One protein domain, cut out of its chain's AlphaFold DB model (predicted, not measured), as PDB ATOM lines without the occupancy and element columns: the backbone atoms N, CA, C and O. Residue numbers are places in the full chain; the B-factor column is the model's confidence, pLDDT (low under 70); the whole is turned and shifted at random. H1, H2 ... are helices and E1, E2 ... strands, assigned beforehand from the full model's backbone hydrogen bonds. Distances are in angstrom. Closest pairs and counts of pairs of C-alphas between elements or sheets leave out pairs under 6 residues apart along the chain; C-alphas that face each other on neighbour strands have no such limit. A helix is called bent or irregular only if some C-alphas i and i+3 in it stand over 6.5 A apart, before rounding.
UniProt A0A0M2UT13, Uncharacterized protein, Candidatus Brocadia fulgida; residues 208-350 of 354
ATOM      1  N   LEU A 208       5.486  15.873   4.769       93.12
ATOM      2  CA  LEU A 208       5.249  17.114   5.515       93.12
ATOM      3  C   LEU A 208       5.260  16.904   7.038       93.12
ATOM      4  O   LEU A 208       5.106  17.865   7.791       93.12
ATOM      5  N   GLY A 209       5.449  15.665   7.496       94.44
ATOM      6  CA  GLY A 209       5.443  15.297   8.906       94.44
ATOM      7  C   GLY A 209       4.048  15.128   9.508       94.44
ATOM      8  O   GLY A 209       3.905  15.094  10.729       94.44
ATOM      9  N   MET A 210       3.009  15.016   8.682       94.94
ATOM     10  CA  MET A 210       1.648  14.753   9.138       94.94
ATOM     11  C   MET A 210       1.450  13.258   9.383       94.94
ATOM     12  O   MET A 210       1.884  12.423   8.593       94.94
ATOM     13  N   VAL A 211       0.724  12.906  10.445       96.56
ATOM     14  CA  VAL A 211       0.337  11.512  10.700       96.56
ATOM     15  C   VAL A 211      -0.643  11.046   9.628       96.56
ATOM     16  O   VAL A 211      -1.746  11.587   9.526       96.56
ATOM     17  N   VAL A 212      -0.261  10.015   8.876       97.38
ATOM     18  CA  VAL A 212      -1.062   9.439   7.780       97.38
ATOM     19  C   VAL A 212      -1.442   7.984   8.005       97.38
ATOM     20  O   VAL A 212      -2.381   7.509   7.369       97.38
ATOM     21  N   GLY A 213      -0.787   7.276   8.923       97.69
ATOM     22  CA  GLY A 213      -1.132   5.897   9.259       97.69
ATOM     23  C   GLY A 213      -0.801   5.557  10.702       97.69
ATOM     24  O   GLY A 213       0.169   6.073  11.251       97.69
ATOM     25  N   THR A 214      -1.599   4.682  11.310       98.19
ATOM     26  CA  THR A 214      -1.292   4.097  12.620       98.19
ATOM     27  C   THR A 214      -1.547   2.597  12.618       98.19
ATOM     28  O   THR A 214      -2.468   2.117  11.948       98.19
ATOM     29  N   ALA A 215      -0.760   1.857  13.391       98.06
ATOM     30  CA  ALA A 215      -0.972   0.440  13.649       98.06
ATOM     31  C   ALA A 215      -0.891   0.153  15.149       98.06
ATOM     32  O   ALA A 215       0.114   0.440  15.796       98.06
ATOM     33  N   VAL A 216      -1.952  -0.436  15.691       96.88
ATOM     34  CA  VAL A 216      -1.978  -1.037  17.021       96.88
ATOM     35  C   VAL A 216      -1.560  -2.488  16.863       96.88
ATOM     36  O   VAL A 216      -2.246  -3.284  16.220       96.88
ATOM     37  N   MET A 217      -0.420  -2.822  17.442       96.31
ATOM     38  CA  MET A 217       0.217  -4.122  17.322       96.31
ATOM     39  C   MET A 217       0.238  -4.828  18.678       96.31
ATOM     40  O   MET A 217       0.244  -4.212  19.747       96.31
ATOM     41  N   GLY A 218       0.343  -6.148  18.632       94.00
ATOM     42  CA  GLY A 218       0.640  -6.957  19.799       94.00
ATOM     43  C   GLY A 218       2.099  -6.856  20.246       94.00
ATOM     44  O   GLY A 218       2.888  -5.982  19.854       94.00
ATOM     45  N   LYS A 219       2.469  -7.825  21.075       94.75
ATOM     46  CA  LYS A 219       3.798  -7.927  21.677       94.75
ATOM     47  C   LYS A 219       4.878  -8.219  20.626       94.75
ATOM     48  O   LYS A 219       4.585  -8.798  19.578       94.75
ATOM     49  N   PRO A 220       6.140  -7.822  20.867       92.88
ATOM     50  CA  PRO A 220       7.246  -8.217  20.004       92.88
ATOM     51  C   PRO A 220       7.497  -9.731  20.074       92.88
ATOM     52  O   PRO A 220       7.041 -10.421  20.991       92.88
ATOM     53  N   ALA A 221       8.274 -10.241  19.115       88.94
ATOM     54  CA  ALA A 221       8.735 -11.626  19.119       88.94
ATOM     55  C   ALA A 221       9.386 -11.993  20.475       88.94
ATOM     56  O   ALA A 221      10.038 -11.144  21.091       88.94
ATOM     57  N   PRO A 222       9.227 -13.236  20.962       93.00
ATOM     58  CA  PRO A 222       8.679 -14.408  20.271       93.00
ATOM     59  C   PRO A 222       7.152 -14.579  20.386       93.00
ATOM     60  O   PRO A 222       6.647 -15.658  20.085       93.00
ATOM     61  N   ALA A 223       6.405 -13.566  20.845       92.62
ATOM     62  CA  ALA A 223       4.946 -13.652  20.873       92.62
ATOM     63  C   ALA A 223       4.363 -13.822  19.449       92.62
ATOM     64  O   ALA A 223       4.978 -13.348  18.486       92.62
ATOM     65  N   PRO A 224       3.190 -14.469  19.300       92.25
ATOM     66  CA  PRO A 224       2.466 -14.488  18.034       92.25
ATOM     67  C   PRO A 224       2.222 -13.070  17.509       92.25
ATOM     68  O   PRO A 224       2.025 -12.133  18.284       92.25
ATOM     69  N   VAL A 225       2.224 -12.914  16.185       91.25
ATOM     70  CA  VAL A 225       1.892 -11.632  15.556       91.25
ATOM     71  C   VAL A 225       0.397 -11.380  15.726       91.25
ATOM     72  O   VAL A 225      -0.431 -12.087  15.153       91.25
ATOM     73  N   GLU A 226       0.067 -10.359  16.508       93.88
ATOM     74  CA  GLU A 226      -1.299  -9.913  16.774       93.88
ATOM     75  C   GLU A 226      -1.455  -8.437  16.389       93.88
ATOM     76  O   GLU A 226      -0.489  -7.669  16.427       93.88
ATOM     77  N   GLY A 227      -2.680  -8.032  16.057       95.19
ATOM     78  CA  GLY A 227      -3.029  -6.656  15.727       95.19
ATOM     79  C   GLY A 227      -2.837  -6.321  14.247       95.19
ATOM     80  O   GLY A 227      -3.135  -7.125  13.358       95.19
ATOM     81  N   ASP A 228      -2.384  -5.098  14.012       97.06
ATOM     82  CA  ASP A 228      -2.212  -4.459  12.710       97.06
ATOM     83  C   ASP A 228      -0.729  -4.178  12.414       97.06
ATOM     84  O   ASP A 228       0.139  -4.367  13.269       97.06
ATOM     85  N   THR A 229      -0.413  -3.733  11.197       96.31
ATOM     86  CA  THR A 229       0.964  -3.403  10.796       96.31
ATOM     87  C   THR A 229       1.014  -2.303   9.737       96.31
ATOM     88  O   THR A 229       0.093  -2.160   8.931       96.31
ATOM     89  N   LEU A 230       2.115  -1.548   9.704       97.12
ATOM     90  CA  LEU A 230       2.432  -0.616   8.619       97.12
ATOM     91  C   LEU A 230       3.337  -1.235   7.538       97.12
ATOM     92  O   LEU A 230       3.764  -0.542   6.615       97.12
ATOM     93  N   THR A 231       3.599  -2.546   7.581       94.94
ATOM     94  CA  THR A 231       4.332  -3.245   6.513       94.94
ATOM     95  C   THR A 231       3.650  -3.038   5.156       94.94
ATOM     96  O   THR A 231       2.501  -3.422   4.954       94.94
ATOM     97  N   GLY A 232       4.369  -2.445   4.198       94.69
ATOM     98  CA  GLY A 232       3.838  -2.154   2.859       94.69
ATOM     99  C   GLY A 232       2.836  -0.992   2.806       94.69
ATOM    100  O   GLY A 232       2.213  -0.773   1.763       94.69
ATOM    101  N   PHE A 233       2.670  -0.247   3.902       96.88
ATOM    102  CA  PHE A 233       1.885   0.982   3.936       96.88
ATOM    103  C   PHE A 233       2.622   2.104   3.194       96.88
ATOM    104  O   PHE A 233       3.811   2.332   3.400       96.88
ATOM    105  N   VAL A 234       1.904   2.824   2.332       96.81
ATOM    106  CA  VAL A 234       2.446   3.975   1.596       96.81
ATOM    107  C   VAL A 234       1.984   5.254   2.287       96.81
ATOM    108  O   VAL A 234       0.782   5.544   2.298       96.81
ATOM    109  N   ALA A 235       2.932   5.995   2.866       96.25
ATOM    110  CA  ALA A 235       2.667   7.250   3.565       96.25
ATOM    111  C   ALA A 235       2.170   8.333   2.595       96.25
ATOM    112  O   ALA A 235       1.030   8.786   2.707       96.25
ATOM    113  N   ASP A 236       2.976   8.655   1.583       96.31
ATOM    114  CA  ASP A 236       2.673   9.679   0.584       96.31
ATOM    115  C   ASP A 236       1.830   9.117  -0.568       96.31
ATOM    116  O   ASP A 236       2.300   8.321  -1.387       96.31
ATOM    117  N   LEU A 237       0.562   9.528  -0.648       96.00
ATOM    118  CA  LEU A 237      -0.302   9.168  -1.774       96.00
ATOM    119  C   LEU A 237      -0.002  10.025  -2.995       96.00
ATOM    120  O   LEU A 237       0.227  11.228  -2.903       96.00
ATOM    121  N   THR A 238      -0.095   9.404  -4.166       95.62
ATOM    122  CA  THR A 238      -0.098  10.134  -5.434       95.62
ATOM    123  C   THR A 238      -1.403  10.904  -5.608       95.62
ATOM    124  O   THR A 238      -2.456  10.478  -5.124       95.62
ATOM    125  N   GLN A 239      -1.367  11.989  -6.385       93.88
ATOM    126  CA  GLN A 239      -2.575  12.758  -6.695       93.88
ATOM    127  C   GLN A 239      -3.677  11.881  -7.313       93.88
ATOM    128  O   GLN A 239      -4.827  11.978  -6.913       93.88
ATOM    129  N   ALA A 240      -3.319  10.936  -8.189       94.31
ATOM    130  CA  ALA A 240      -4.277  10.010  -8.793       94.31
ATOM    131  C   ALA A 240      -4.982   9.098  -7.769       94.31
ATOM    132  O   ALA A 240      -6.138   8.733  -7.963       94.31
ATOM    133  N   GLN A 241      -4.311   8.722  -6.674       95.06
ATOM    134  CA  GLN A 241      -4.935   7.955  -5.589       95.06
ATOM    135  C   GLN A 241      -5.867   8.821  -4.739       95.06
ATOM    136  O   GLN A 241      -6.906   8.330  -4.302       95.06
ATOM    137  N   LEU A 242      -5.505  10.088  -4.509       94.31
ATOM    138  CA  LEU A 242      -6.362  11.056  -3.818       94.31
ATOM    139  C   LEU A 242      -7.637  11.321  -4.626       94.31
ATOM    140  O   LEU A 242      -8.736  11.160  -4.094       94.31
ATOM    141  N   ASP A 243      -7.481  11.629  -5.914       91.56
ATOM    142  CA  ASP A 243      -8.586  11.862  -6.847       91.56
ATOM    143  C   ASP A 243      -9.454  10.604  -6.956       91.56
ATOM    144  O   ASP A 243     -10.663  10.664  -6.771       91.56
ATOM    145  N   GLY A 244      -8.839   9.428  -7.131       92.50
ATOM    146  CA  GLY A 244      -9.556   8.155  -7.210       92.50
ATOM    147  C   GLY A 244     -10.350   7.801  -5.949       92.50
ATOM    148  O   GLY A 244     -11.404   7.181  -6.059       92.50
ATOM    149  N   PHE A 245      -9.883   8.195  -4.760       93.38
ATOM    150  CA  PHE A 245     -10.636   8.027  -3.512       93.38
ATOM    151  C   PHE A 245     -11.791   9.022  -3.398       93.38
ATOM    152  O   PHE A 245     -12.873   8.663  -2.932       93.38
ATOM    153  N   PHE A 246     -11.562  10.274  -3.795       86.56
ATOM    154  CA  PHE A 246     -12.549  11.337  -3.665       86.56
ATOM    155  C   PHE A 246     -13.664  11.245  -4.720       86.56
ATOM    156  O   PHE A 246     -14.839  11.401  -4.382       86.56
ATOM    157  N   ASP A 247     -13.308  10.970  -5.973       87.81
ATOM    158  CA  ASP A 247     -14.231  10.900  -7.112       87.81
ATOM    159  C   ASP A 247     -14.984   9.564  -7.185       87.81
ATOM    160  O   ASP A 247     -15.908   9.402  -7.992       87.81
ATOM    161  N   ALA A 248     -14.617   8.591  -6.345       88.75
ATOM    162  CA  ALA A 248     -15.304   7.312  -6.273       88.75
ATOM    163  C   ALA A 248     -16.788   7.498  -5.919       88.75
ATOM    164  O   ALA A 248     -17.148   8.146  -4.937       88.75
ATOM    165  N   ALA A 249     -17.664   6.833  -6.680       89.81
ATOM    166  CA  ALA A 249     -19.089   6.764  -6.353       89.81
ATOM    167  C   ALA A 249     -19.334   6.119  -4.974       89.81
ATOM    168  O   ALA A 249     -20.290   6.477  -4.286       89.81
ATOM    169  N   ASP A 250     -18.454   5.192  -4.583       90.31
ATOM    170  CA  ASP A 250     -18.374   4.621  -3.241       90.31
ATOM    171  C   ASP A 250     -16.910   4.624  -2.747       90.31
ATOM    172  O   ASP A 250     -16.114   3.796  -3.204       90.31
ATOM    173  N   PRO A 251     -16.528   5.508  -1.803       89.25
ATOM    174  CA  PRO A 251     -15.159   5.582  -1.289       89.25
ATOM    175  C   PRO A 251     -14.723   4.315  -0.532       89.25
ATOM    176  O   PRO A 251     -13.519   4.085  -0.360       89.25
ATOM    177  N   HIS A 252     -15.661   3.447  -0.118       90.69
ATOM    178  CA  HIS A 252     -15.317   2.149   0.470       90.69
ATOM    179  C   HIS A 252     -14.623   1.216  -0.532       90.69
ATOM    180  O   HIS A 252     -13.800   0.402  -0.112       90.69
ATOM    181  N   ALA A 253     -14.873   1.363  -1.839       90.06
ATOM    182  CA  ALA A 253     -14.257   0.529  -2.875       90.06
ATOM    183  C   ALA A 253     -12.724   0.666  -2.912       90.06
ATOM    184  O   ALA A 253     -12.007  -0.297  -3.177       90.06
ATOM    185  N   THR A 254     -12.212   1.857  -2.603       90.69
ATOM    186  CA  THR A 254     -10.773   2.168  -2.555       90.69
ATOM    187  C   THR A 254     -10.185   2.106  -1.144       90.69
ATOM    188  O   THR A 254      -8.969   1.994  -0.982       90.69
ATOM    189  N   ALA A 255     -11.032   2.148  -0.110       93.00
ATOM    190  CA  ALA A 255     -10.629   2.268   1.289       93.00
ATOM    191  C   ALA A 255      -9.657   1.171   1.746       93.00
ATOM    192  O   ALA A 255      -8.631   1.470   2.356       93.00
ATOM    193  N   ALA A 256      -9.943  -0.092   1.417       93.00
ATOM    194  CA  ALA A 256      -9.105  -1.223   1.822       93.00
ATOM    195  C   ALA A 256      -7.708  -1.181   1.184       93.00
ATOM    196  O   ALA A 256      -6.714  -1.485   1.840       93.00
ATOM    197  N   ALA A 257      -7.614  -0.747  -0.078       93.69
ATOM    198  CA  ALA A 257      -6.339  -0.642  -0.782       93.69
ATOM    199  C   ALA A 257      -5.439   0.454  -0.193       93.69
ATOM    200  O   ALA A 257      -4.223   0.269  -0.137       93.69
ATOM    201  N   LEU A 258      -6.033   1.566   0.255       95.88
ATOM    202  CA  LEU A 258      -5.311   2.661   0.904       95.88
ATOM    203  C   LEU A 258      -4.931   2.324   2.349       95.88
ATOM    204  O   LEU A 258      -3.823   2.656   2.770       95.88
ATOM    205  N   LEU A 259      -5.833   1.682   3.098       96.62
ATOM    206  CA  LEU A 259      -5.614   1.310   4.498       96.62
ATOM    207  C   LEU A 259      -4.577   0.185   4.644       96.62
ATOM    208  O   LEU A 259      -3.807   0.206   5.601       96.62
ATOM    209  N   LYS A 260      -4.534  -0.770   3.701       95.56
ATOM    210  CA  LYS A 260      -3.720  -1.995   3.817       95.56
ATOM    211  C   LYS A 260      -3.991  -2.667   5.164       95.56
ATOM    212  O   LYS A 260      -5.160  -2.785   5.524       95.56
ATOM    213  N   ASP A 261      -2.944  -3.063   5.888       96.38
ATOM    214  CA  ASP A 261      -3.011  -3.724   7.190       96.38
ATOM    215  C   ASP A 261      -2.915  -2.775   8.391       96.38
ATOM    216  O   ASP A 261      -2.797  -3.241   9.521       96.38
ATOM    217  N   ALA A 262      -3.023  -1.461   8.163       97.69
ATOM    218  CA  ALA A 262      -2.992  -0.453   9.216       97.69
ATOM    219  C   ALA A 262      -4.312  -0.399  10.004       97.69
ATOM    220  O   ALA A 262      -5.393  -0.636   9.455       97.69
ATOM    221  N   THR A 263      -4.243  -0.000  11.276       97.62
ATOM    222  CA  THR A 263      -5.429   0.272  12.108       97.62
ATOM    223  C   THR A 263      -6.188   1.478  11.580       97.62
ATOM    224  O   THR A 263      -7.411   1.430  11.413       97.62
ATOM    225  N   THR A 264      -5.465   2.565  11.304       97.81
ATOM    226  CA  THR A 264      -6.054   3.767  10.722       97.81
ATOM    227  C   THR A 264      -5.194   4.344   9.611       97.81
ATOM    228  O   THR A 264      -3.974   4.180   9.594       97.81
ATOM    229  N   ARG A 265      -5.850   5.053   8.694       97.81
ATOM    230  CA  ARG A 265      -5.227   5.911   7.695       97.81
ATOM    231  C   ARG A 265      -5.893   7.276   7.704       97.81
ATOM    232  O   ARG A 265      -7.119   7.353   7.730       97.81
ATOM    233  N   ILE A 266      -5.099   8.332   7.595       96.56
ATOM    234  CA  ILE A 266      -5.587   9.679   7.313       96.56
ATOM    235  C   ILE A 266      -5.151  10.057   5.897       96.56
ATOM    236  O   ILE A 266      -3.983   9.949   5.534       96.56
ATOM    237  N   VAL A 267      -6.118  10.438   5.071       95.94
ATOM    238  CA  VAL A 267      -5.920  10.893   3.695       95.94
ATOM    239  C   VAL A 267      -6.073  12.401   3.692       95.94
ATOM    240  O   VAL A 267      -7.165  12.897   3.969       95.94
ATOM    241  N   TYR A 268      -4.992  13.112   3.385       94.62
ATOM    242  CA  TYR A 268      -4.993  14.562   3.243       94.62
ATOM    243  C   TYR A 268      -4.946  14.966   1.776       94.62
ATOM    244  O   TYR A 268      -4.201  14.391   0.986       94.62
ATOM    245  N   ASP A 269      -5.697  16.009   1.445       92.75
ATOM    246  CA  ASP A 269      -5.522  16.771   0.219       92.75
ATOM    247  C   ASP A 269      -5.607  18.272   0.534       92.75
ATOM    248  O   ASP A 269      -6.669  18.903   0.469       92.75
ATOM    249  N   LEU A 270      -4.474  18.820   0.978       91.25
ATOM    250  CA  LEU A 270      -4.382  20.182   1.509       91.25
ATOM    251  C   LEU A 270      -4.380  21.243   0.400       91.25
ATOM    252  O   LEU A 270      -5.018  22.287   0.543       91.25
ATOM    253  N   ASP A 271      -3.733  20.949  -0.729       91.44
ATOM    254  CA  ASP A 271      -3.566  21.894  -1.842       91.44
ATOM    255  C   ASP A 271      -4.723  21.882  -2.840       91.44
ATOM    256  O   ASP A 271      -4.719  22.621  -3.829       91.44
ATOM    257  N   ARG A 272      -5.757  21.085  -2.568       92.00
ATOM    258  CA  ARG A 272      -6.923  20.925  -3.433       92.00
ATOM    259  C   ARG A 272      -7.565  22.240  -3.862       92.00
ATOM    260  O   ARG A 272      -7.936  22.410  -5.024       92.00
ATOM    261  N   PHE A 273      -7.662  23.193  -2.939       93.00
ATOM    262  CA  PHE A 273      -8.209  24.512  -3.237       93.00
ATOM    263  C   PHE A 273      -7.370  25.273  -4.251       93.00
ATOM    264  O   PHE A 273      -7.910  25.799  -5.222       93.00
ATOM    265  N   TRP A 274      -6.054  25.298  -4.063       93.81
ATOM    266  CA  TRP A 274      -5.155  25.988  -4.977       93.81
ATOM    267  C   TRP A 274      -5.169  25.321  -6.354       93.81
ATOM    268  O   TRP A 274      -5.387  26.008  -7.348       93.81
ATOM    269  N   ARG A 275      -5.084  23.983  -6.414       94.38
ATOM    270  CA  ARG A 275      -5.127  23.235  -7.684       94.38
ATOM    271  C   ARG A 275      -6.447  23.431  -8.440       94.38
ATOM    272  O   ARG A 275      -6.431  23.702  -9.638       94.38
ATOM    273  N   SER A 276      -7.592  23.337  -7.757       93.88
ATOM    274  CA  SER A 276      -8.915  23.510  -8.386       93.88
ATOM    275  C   SER A 276      -9.179  24.950  -8.832       93.88
ATOM    276  O   SER A 276      -9.792  25.159  -9.884       93.88
ATOM    277  N   ARG A 277      -8.681  25.939  -8.078       96.00
ATOM    278  CA  ARG A 277      -8.724  27.358  -8.442       96.00
ATOM    279  C   ARG A 277      -7.874  27.653  -9.666       96.00
ATOM    280  O   ARG A 277      -8.369  28.288 -10.590       96.00
ATOM    281  N   ASP A 278      -6.636  27.179  -9.692       96.38
ATOM    282  CA  ASP A 278      -5.716  27.433 -10.801       96.38
ATOM    283  C   ASP A 278      -6.202  26.748 -12.092       96.38
ATOM    284  O   ASP A 278      -6.078  27.310 -13.178       96.38
ATOM    285  N   ALA A 279      -6.857  25.586 -11.979       95.25
ATOM    286  CA  ALA A 279      -7.526  24.922 -13.100       95.25
ATOM    287  C   ALA A 279      -8.829  25.619 -13.556       95.25
ATOM    288  O   ALA A 279      -9.283  25.406 -14.681       95.25
ATOM    289  N   ASN A 280      -9.457  26.432 -12.698       95.31
ATOM    290  CA  ASN A 280     -10.742  27.089 -12.958       95.31
ATOM    291  C   ASN A 280     -10.748  28.556 -12.466       95.31
ATOM    292  O   ASN A 280     -11.582  28.907 -11.623       95.31
ATOM    293  N   PRO A 281      -9.867  29.436 -12.980       94.56
ATOM    294  CA  PRO A 281      -9.629  30.763 -12.397       94.56
ATOM    295  C   PRO A 281     -10.880  31.650 -12.363       94.56
ATOM    296  O   PRO A 281     -11.094  32.374 -11.395       94.56
ATOM    297  N   ASP A 282     -11.758  31.526 -13.361       96.25
ATOM    298  CA  ASP A 282     -12.968  32.351 -13.494       96.25
ATOM    299  C   ASP A 282     -14.249  31.656 -13.005       96.25
ATOM    300  O   ASP A 282     -15.354  32.163 -13.212       96.25
ATOM    301  N   LYS A 283     -14.140  30.473 -12.383       94.75
ATOM    302  CA  LYS A 283     -15.300  29.674 -11.940       94.75
ATOM    303  C   LYS A 283     -15.198  29.305 -10.458       94.75
ATOM    304  O   LYS A 283     -14.862  28.165 -10.136       94.75
ATOM    305  N   PRO A 284     -15.509  30.246  -9.543       93.06
ATOM    306  CA  PRO A 284     -15.432  30.009  -8.102       93.06
ATOM    307  C   PRO A 284     -16.326  28.877  -7.590       93.06
ATOM    308  O   PRO A 284     -16.055  28.302  -6.540       93.06
ATOM    309  N   ASP A 285     -17.389  28.539  -8.320       94.50
ATOM    310  CA  ASP A 285     -18.267  27.399  -8.047       94.50
ATOM    311  C   ASP A 285     -17.582  26.038  -8.250       94.50
ATOM    312  O   ASP A 285     -18.076  25.030  -7.746       94.50
ATOM    313  N   LYS A 286     -16.442  26.014  -8.951       91.88
ATOM    314  CA  LYS A 286     -15.598  24.833  -9.161       91.88
ATOM    315  C   LYS A 286     -14.382  24.766  -8.238       91.88
ATOM    316  O   LYS A 286     -13.592  23.837  -8.363       91.88
ATOM    317  N   TRP A 287     -14.194  25.741  -7.352       93.44
ATOM    318  CA  TRP A 287     -13.104  25.695  -6.381       93.44
ATOM    319  C   TRP A 287     -13.482  24.766  -5.237       93.44
ATOM    320  O   TRP A 287     -14.559  24.875  -4.647       93.44
ATOM    321  N   GLU A 288     -12.582  23.859  -4.907       90.81
ATOM    322  CA  GLU A 288     -12.841  22.781  -3.967       90.81
ATOM    323  C   GLU A 288     -12.090  23.025  -2.663       90.81
ATOM    324  O   GLU A 288     -10.946  23.463  -2.659       90.81
ATOM    325  N   ALA A 289     -12.728  22.776  -1.522       90.19
ATOM    326  CA  ALA A 289     -12.068  22.978  -0.238       90.19
ATOM    327  C   ALA A 289     -10.981  21.911   0.004       90.19
ATOM    328  O   ALA A 289     -11.125  20.785  -0.482       90.19
ATOM    329  N   PRO A 290      -9.948  22.218   0.811       90.12
ATOM    330  CA  PRO A 290      -9.043  21.203   1.330       90.12
ATOM    331  C   PRO A 290      -9.822  20.088   2.020       90.12
ATOM    332  O   PRO A 290     -10.869  20.325   2.637       90.12
ATOM    333  N   PHE A 291      -9.296  18.877   1.928       87.44
ATOM    334  CA  PHE A 291     -10.008  17.682   2.345       87.44
ATOM    335  C   PHE A 291      -9.152  16.812   3.263       87.44
ATOM    336  O   PHE A 291      -7.942  16.694   3.084       87.44
ATOM    337  N   ALA A 292      -9.807  16.198   4.246       92.31
ATOM    338  CA  ALA A 292      -9.225  15.169   5.085       92.31
ATOM    339  C   ALA A 292     -10.253  14.056   5.311       92.31
ATOM    340  O   ALA A 292     -11.433  14.329   5.553       92.31
ATOM    341  N   ALA A 293      -9.802  12.807   5.258       94.12
ATOM    342  CA  ALA A 293     -10.611  11.638   5.578       94.12
ATOM    343  C   ALA A 293      -9.836  10.679   6.473       94.12
ATOM    344  O   ALA A 293      -8.651  10.449   6.257       94.12
ATOM    345  N   THR A 294     -10.514  10.076   7.441       96.38
ATOM    346  CA  THR A 294      -9.969   9.019   8.289       96.38
ATOM    347  C   THR A 294     -10.643   7.701   7.942       96.38
ATOM    348  O   THR A 294     -11.871   7.610   7.930       96.38
ATOM    349  N   LEU A 295      -9.829   6.688   7.674       96.88
ATOM    350  CA  LEU A 295     -10.219   5.311   7.437       96.88
ATOM    351  C   LEU A 295      -9.785   4.500   8.654       96.88
ATOM    352  O   LEU A 295      -8.623   4.582   9.040       96.88
ATOM    353  N   ALA A 296     -10.682   3.722   9.246       97.38
ATOM    354  CA  ALA A 296     -10.359   2.867  10.385       97.38
ATOM    355  C   ALA A 296     -10.988   1.487  10.212       97.38
ATOM    356  O   ALA A 296     -12.178   1.385   9.913       97.38
ATOM    357  N   ARG A 297     -10.209   0.422  10.392       95.38
ATOM    358  CA  ARG A 297     -10.748  -0.948  10.400       95.38
ATOM    359  C   ARG A 297     -11.440  -1.258  11.724       95.38
ATOM    360  O   ARG A 297     -11.019  -0.790  12.775       95.38
ATOM    361  N   GLU A 298     -12.479  -2.085  11.669       94.31
ATOM    362  CA  GLU A 298     -13.175  -2.587  12.868       94.31
ATOM    363  C   GLU A 298     -12.605  -3.918  13.384       94.31
ATOM    364  O   GLU A 298     -12.920  -4.350  14.489       94.31
ATOM    365  N   THR A 299     -11.804  -4.609  12.573       93.25
ATOM    366  CA  THR A 299     -11.222  -5.920  12.885       93.25
ATOM    367  C   THR A 299      -9.744  -5.893  12.521       93.25
ATOM    368  O   THR A 299      -9.408  -5.456  11.422       93.25
ATOM    369  N   HIS A 300      -8.882  -6.330  13.443       94.75
ATOM    370  CA  HIS A 300      -7.432  -6.350  13.242       94.75
ATOM    371  C   HIS A 300      -7.015  -7.259  12.079       94.75
ATOM    372  O   HIS A 300      -7.683  -8.256  11.803       94.75
ATOM    373  N   ALA A 301      -5.872  -6.960  11.454       93.56
ATOM    374  CA  ALA A 301      -5.309  -7.719  10.328       93.56
ATOM    375  C   ALA A 301      -5.105  -9.189  10.687       93.56
ATOM    376  O   ALA A 301      -5.365 -10.082   9.885       93.56
ATOM    377  N   SER A 302      -4.633  -9.426  11.912       93.69
ATOM    378  CA  SER A 302      -4.348 -10.762  12.426       93.69
ATOM    379  C   SER A 302      -5.602 -11.543  12.834       93.69
ATOM    380  O   SER A 302      -5.500 -12.724  13.160       93.69
ATOM    381  N   SER A 303      -6.774 -10.902  12.896       92.50
ATOM    382  CA  SER A 303      -8.024 -11.546  13.303       92.50
ATOM    383  C   SER A 303      -8.779 -12.121  12.102       92.50
ATOM    384  O   SER A 303      -8.773 -11.521  11.026       92.50
ATOM    385  N   PRO A 304      -9.491 -13.251  12.268       91.81
ATOM    386  CA  PRO A 304     -10.385 -13.753  11.234       91.81
ATOM    387  C   PRO A 304     -11.417 -12.692  10.845       91.81
ATOM    388  O   PRO A 304     -12.082 -12.113  11.708       91.81
ATOM    389  N   LEU A 305     -11.567 -12.452   9.541       90.94
ATOM    390  CA  LEU A 305     -12.569 -11.513   9.049       90.94
ATOM    391  C   LEU A 305     -13.983 -12.022   9.371       90.94
ATOM    392  O   LEU A 305     -14.246 -13.225   9.273       90.94
ATOM    393  N   PRO A 306     -14.924 -11.123   9.710       87.81
ATOM    394  CA  PRO A 306     -16.314 -11.516   9.862       87.81
ATOM    395  C   PRO A 306     -16.885 -11.983   8.506       87.81
ATOM    396  O   PRO A 306     -16.357 -11.610   7.457       87.81
ATOM    397  N   PRO A 307     -18.010 -12.727   8.482       88.62
ATOM    398  CA  PRO A 307     -18.594 -13.264   7.242       88.62
ATOM    399  C   PRO A 307     -18.900 -12.210   6.166       88.62
ATOM    400  O   PRO A 307     -18.971 -12.521   4.984       88.62
ATOM    401  N   GLN A 308     -19.082 -10.959   6.593       86.12
ATOM    402  CA  GLN A 308     -19.381  -9.801   5.748       86.12
ATOM    403  C   GLN A 308     -18.113  -9.174   5.123       86.12
ATOM    404  O   GLN A 308     -18.213  -8.151   4.450       86.12
ATOM    405  N   GLY A 309     -16.926  -9.732   5.388       89.31
ATOM    406  CA  GLY A 309     -15.633  -9.171   5.000       89.31
ATOM    407  C   GLY A 309     -15.140  -8.045   5.917       89.31
ATOM    408  O   GLY A 309     -15.735  -7.741   6.952       89.31
ATOM    409  N   LEU A 310     -14.021  -7.424   5.541       90.00
ATOM    410  CA  LEU A 310     -13.429  -6.309   6.283       90.00
ATOM    411  C   LEU A 310     -14.365  -5.095   6.285       90.00
ATOM    412  O   LEU A 310     -14.736  -4.579   5.231       90.00
ATOM    413  N   LYS A 311     -14.687  -4.593   7.478       93.12
ATOM    414  CA  LYS A 311     -15.417  -3.336   7.653       93.12
ATOM    415  C   LYS A 311     -14.450  -2.198   7.941       93.12
ATOM    416  O   LYS A 311     -13.623  -2.295   8.848       93.12
ATOM    417  N   ILE A 312     -14.589  -1.120   7.173       95.19
ATOM    418  CA  ILE A 312     -13.811   0.109   7.328       95.19
ATOM    419  C   ILE A 312     -14.777   1.255   7.585       95.19
ATOM    420  O   ILE A 312     -15.672   1.502   6.778       95.19
ATOM    421  N   GLN A 313     -14.586   1.962   8.690       95.31
ATOM    422  CA  GLN A 313     -15.276   3.205   8.994       95.31
ATOM    423  C   GLN A 313     -14.591   4.360   8.270       95.31
ATOM    424  O   GLN A 313     -13.370   4.502   8.328       95.31
ATOM    425  N   LEU A 314     -15.393   5.194   7.609       94.44
ATOM    426  CA  LEU A 314     -14.945   6.421   6.961       94.44
ATOM    427  C   LEU A 314     -15.488   7.622   7.734       94.44
ATOM    428  O   LEU A 314     -16.697   7.745   7.938       94.44
ATOM    429  N   SER A 315     -14.595   8.513   8.150       92.50
ATOM    430  CA  SER A 315     -14.933   9.778   8.801       92.50
ATOM    431  C   SER A 315     -14.338  10.940   8.018       92.50
ATOM    432  O   SER A 315     -13.173  10.904   7.644       92.50
ATOM    433  N   PHE A 316     -15.126  11.990   7.797       87.00
ATOM    434  CA  PHE A 316     -14.704  13.183   7.059       87.00
ATOM    435  C   PHE A 316     -14.743  14.391   7.996       87.00
ATOM    436  O   PHE A 316     -15.779  15.060   8.094       87.00
ATOM    437  N   PRO A 317     -13.668  14.644   8.764       73.62
ATOM    438  CA  PRO A 317     -13.599  15.840   9.582       73.62
ATOM    439  C   PRO A 317     -13.552  17.066   8.668       73.62
ATOM    440  O   PRO A 317     -12.767  17.129   7.729       73.62
ATOM    441  N   ILE A 318     -14.386  18.066   8.951       58.12
ATOM    442  CA  ILE A 318     -14.245  19.379   8.319       58.12
ATOM    443  C   ILE A 318     -13.111  20.090   9.069       58.12
ATOM    444  O   ILE A 318     -13.307  20.411  10.249       58.12
ATOM    445  N   PRO A 319     -11.942  20.344   8.447       49.34
ATOM    446  CA  PRO A 319     -10.836  21.007   9.123       49.34
ATOM    447  C   PRO A 319     -11.236  22.453   9.439       49.34
ATOM    448  O   PRO A 319     -11.169  23.356   8.610       49.34
ATOM    449  N   THR A 320     -11.703  22.680  10.665       47.31
ATOM    450  CA  THR A 320     -12.180  23.992  11.127       47.31
ATOM    451  C   THR A 320     -11.030  24.908  11.545       47.31
ATOM    452  O   THR A 320     -11.219  26.119  11.592       47.31
ATOM    453  N   ALA A 321      -9.832  24.360  11.774       38.12
ATOM    454  CA  ALA A 321      -8.648  25.116  12.189       38.12
ATOM    455  C   ALA A 321      -7.874  25.777  11.029       38.12
ATOM    456  O   ALA A 321      -7.141  26.730  11.263       38.12
ATOM    457  N   LEU A 322      -8.068  25.333   9.780       43.19
ATOM    458  CA  LEU A 322      -7.443  25.934   8.587       43.19
ATOM    459  C   LEU A 322      -8.410  26.834   7.796       43.19
ATOM    460  O   LEU A 322      -7.994  27.651   6.977       43.19
ATOM    461  N   ALA A 323      -9.715  26.733   8.061       32.25
ATOM    462  CA  ALA A 323     -10.761  27.448   7.336       32.25
ATOM    463  C   ALA A 323     -11.094  28.804   7.979       32.25
ATOM    464  O   ALA A 323     -12.243  29.104   8.309       32.25
ATOM    465  N   GLY A 324     -10.098  29.674   8.100       33.12
ATOM    466  CA  GLY A 324     -10.301  31.078   8.442       33.12
ATOM    467  C   GLY A 324     -10.911  31.900   7.299       33.12
ATOM    468  O   GLY A 324     -10.382  32.972   7.043       33.12
ATOM    469  N   ARG A 325     -11.957  31.418   6.585       29.72
ATOM    470  CA  ARG A 325     -12.928  32.241   5.801       29.72
ATOM    471  C   ARG A 325     -13.967  31.510   4.937       29.72
ATOM    472  O   ARG A 325     -14.854  32.179   4.417       29.72
ATOM    473  N   SER A 326     -13.975  30.190   4.795       29.97
ATOM    474  CA  SER A 326     -14.942  29.493   3.919       29.97
ATOM    475  C   SER A 326     -16.175  28.958   4.666       29.97
ATOM    476  O   SER A 326     -16.586  27.809   4.526       29.97
ATOM    477  N   ARG A 327     -16.850  29.818   5.445       30.27
ATOM    478  CA  ARG A 327     -18.223  29.543   5.911       30.27
ATOM    479  C   ARG A 327     -19.208  29.850   4.781       30.27
ATOM    480  O   ARG A 327     -19.786  30.933   4.766       30.27
ATOM    481  N   LYS A 328     -19.428  28.906   3.859       31.72
ATOM    482  CA  LYS A 328     -20.733  28.698   3.196       31.72
ATOM    483  C   LYS A 328     -20.717  27.472   2.273       31.72
ATOM    484  O   LYS A 328     -20.017  27.452   1.276       31.72
ATOM    485  N   ARG A 329     -21.651  26.558   2.575       32.06
ATOM    486  CA  ARG A 329     -22.247  25.520   1.710       32.06
ATOM    487  C   ARG A 329     -21.406  24.267   1.439       32.06
ATOM    488  O   ARG A 329     -20.839  24.103   0.373       32.06
ATOM    489  N   TYR A 330     -21.547  23.295   2.336       33.94
ATOM    490  CA  TYR A 330     -21.541  21.884   1.953       33.94
ATOM    491  C   TYR A 330     -22.898  21.276   2.338       33.94
ATOM    492  O   TYR A 330     -23.311  21.358   3.495       33.94
ATOM    493  N   LYS A 331     -23.639  20.735   1.362       25.09
ATOM    494  CA  LYS A 331     -24.823  19.888   1.588       25.09
ATOM    495  C   LYS A 331     -24.461  18.477   1.117       25.09
ATOM    496  O   LYS A 331     -24.483  18.255  -0.094       25.09
ATOM    497  N   PRO A 332     -24.159  17.523   2.011       29.27
ATOM    498  CA  PRO A 332     -23.977  16.145   1.587       29.27
ATOM    499  C   PRO A 332     -25.322  15.565   1.134       29.27
ATOM    500  O   PRO A 332     -26.334  15.651   1.840       29.27
ATOM    501  N   LYS A 333     -25.346  14.973  -0.065       28.67
ATOM    502  CA  LYS A 333     -26.452  14.121  -0.508       28.67
ATOM    503  C   LYS A 333     -26.438  12.855   0.356       28.67
ATOM    504  O   LYS A 333     -25.478  12.103   0.329       28.67
ATOM    505  N   LYS A 334     -27.506  12.690   1.145       28.22
ATOM    506  CA  LYS A 334     -27.963  11.474   1.847       28.22
ATOM    507  C   LYS A 334     -26.884  10.416   2.152       28.22
ATOM    508  O   LYS A 334     -26.834   9.379   1.510       28.22
ATOM    509  N   ALA A 335     -26.162  10.612   3.248       26.31
ATOM    510  CA  ALA A 335     -25.688   9.511   4.079       26.31
ATOM    511  C   ALA A 335     -25.863   9.921   5.548       26.31
ATOM    512  O   ALA A 335     -25.713  11.092   5.905       26.31
ATOM    513  N   ARG A 336     -26.318   8.991   6.391       22.70
ATOM    514  CA  ARG A 336     -26.477   9.224   7.832       22.70
ATOM    515  C   ARG A 336     -25.094   9.114   8.467       22.70
ATOM    516  O   ARG A 336     -24.595   8.012   8.648       22.70
ATOM    517  N   PHE A 337     -24.486  10.249   8.786       29.89
ATOM    518  CA  PHE A 337     -23.167  10.312   9.411       29.89
ATOM    519  C   PHE A 337     -23.302  10.354  10.935       29.89
ATOM    520  O   PHE A 337     -24.031  11.189  11.476       29.89
ATOM    521  N   ARG A 338     -22.588   9.471  11.635       21.92
ATOM    522  CA  ARG A 338     -22.285   9.646  13.059       21.92
ATOM    523  C   ARG A 338     -20.942  10.362  13.158       21.92
ATOM    524  O   ARG A 338     -19.954   9.903  12.604       21.92
ATOM    525  N   CYS A 339     -20.937  11.499  13.845       20.53
ATOM    526  CA  CYS A 339     -19.726  12.214  14.216       20.53
ATOM    527  C   CYS A 339     -19.012  11.396  15.298       20.53
ATOM    528  O   CYS A 339     -19.531  11.278  16.408       20.53
ATOM    529  N   VAL A 340     -17.867  10.798  14.971       22.67
ATOM    530  CA  VAL A 340     -16.946  10.240  15.964       22.67
ATOM    531  C   VAL A 340     -15.705  11.115  15.934       22.67
ATOM    532  O   VAL A 340     -14.995  11.191  14.935       22.67
ATOM    533  N   MET A 341     -15.501  11.849  17.022       20.50
ATOM    534  CA  MET A 341     -14.323  12.674  17.235       20.50
ATOM    535  C   MET A 341     -13.176  11.718  17.586       20.50
ATOM    536  O   MET A 341     -13.063  11.284  18.727       20.50
ATOM    537  N   VAL A 342     -12.370  11.319  16.599       24.09
ATOM    538  CA  VAL A 342     -11.108  10.618  16.870       24.09
ATOM    539  C   VAL A 342     -10.080  11.690  17.188       24.09
ATOM    540  O   VAL A 342      -9.414  12.234  16.310       24.09
ATOM    541  N   THR A 343      -9.999  12.049  18.463       22.91
ATOM    542  CA  THR A 343      -8.846  12.776  18.974       22.91
ATOM    543  C   THR A 343      -7.678  11.801  18.901       22.91
ATOM    544  O   THR A 343      -7.609  10.867  19.697       22.91
ATOM    545  N   ALA A 344      -6.754  12.000  17.959       25.91
ATOM    546  CA  ALA A 344      -5.397  11.480  18.083       25.91
ATOM    547  C   ALA A 344      -4.713  12.250  19.224       25.91
ATOM    548  O   ALA A 344      -3.832  13.082  19.023       25.91
ATOM    549  N   GLY A 345      -5.210  12.045  20.443       24.80
ATOM    550  CA  GLY A 345      -4.484  12.375  21.645       24.80
ATOM    551  C   GLY A 345      -3.365  11.364  21.706       24.80
ATOM    552  O   GLY A 345      -3.571  10.250  22.181       24.80
ATOM    553  N   PHE A 346      -2.196  11.731  21.187       27.20
ATOM    554  CA  PHE A 346      -0.980  11.119  21.679       27.20
ATOM    555  C   PHE A 346      -1.068  11.193  23.202       27.20
ATOM    556  O   PHE A 346      -1.093  12.284  23.776       27.20
ATOM    557  N   LEU A 347      -1.129  10.030  23.850       26.31
ATOM    558  CA  LEU A 347      -0.665   9.874  25.218       26.31
ATOM    559  C   LEU A 347       0.860  10.110  25.206       26.31
ATOM    560  O   LEU A 347       1.655   9.240  25.531       26.31
ATOM    561  N   LEU A 348       1.292  11.322  24.849       28.56
ATOM    562  CA  LEU A 348       2.323  11.946  25.651       28.56
ATOM    563  C   LEU A 348       1.633  12.105  26.988       28.56
ATOM    564  O   LEU A 348       0.724  12.930  27.120       28.56
ATOM    565  N   GLY A 349       1.970  11.212  27.918       26.86
ATOM    566  CA  GLY A 349       1.590  11.363  29.304       26.86
ATOM    567  C   GLY A 349       1.836  12.820  29.644       26.86
ATOM    568  O   GLY A 349       2.974  13.283  29.684       26.86
ATOM    569  N   ARG A 350       0.746  13.568  29.811       24.73
ATOM    570  CA  ARG A 350       0.790  14.751  30.632       24.73
ATOM    571  C   ARG A 350       1.353  14.224  31.941       24.73
ATOM    572  O   ARG A 350       0.628  13.613  32.718       24.73
TER     573      ARG A 350
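AT A GLANCE: This is residues 208 to 350 of the 354 residues of an uncharacterized protein of Candidatus Brocadia fulgida (UniProt A0A0M2UT13). The model has little regular structure: a small antiparallel sheet, E1-E2-E3-E4, with H1 and H2 on one face as a second layer and H3 beyond one end. The 143 printed residues run E1 H1 H2 E2 H3 E3 E4, class mixed, with 48 in named elements. The whole is only just compact, close to loose (radius of gyration of the C-alphas 17.4 A), spanning 61 by 41 by 29 A.

HOW THE PARTS SIT: E1, residues 211 to 217, is antiparallel to E2, residues 264 to 269; N 266 and O 212 are 2.8 A apart, within hydrogen-bond range. H1, residues 239 to 246, and H2, residues 252 to 259, only just touch, with 3 pairs of C-alphas within 8 A, only at the corner, closest at C-alphas Phe 245 and Thr 254, 5.9 A. H2, irregular with C-alphas 253 and 256 7.2 A apart, is on the sheet at a height of 8.5 A. H3, residues 272 to 279, is not on it. Every O i to N i+4 pair is within range in H1 and H3, 2 of 4 in H2. E3, residues 291 to 297, is antiparallel to E2, with N 265 and O 295 2.8 A apart, and forms a hairpin with E4, residues 312 to 315, with N 294 and O 315 2.8 A apart.

IN THESE COORDINATES: E1, 17.0 A, begins at C-alpha 211 (0.337, 11.512, 10.700); E2 is 16.7 A, E3 20.3 A; E4 ends at C-alpha 315 (-14.933, 9.778, 8.801).

THE WHOLE: The printed part has no cut. E1 to H1, H3 to E3 and E3 to E4 are long links. Residues 318 to 350 have pLDDT under 70.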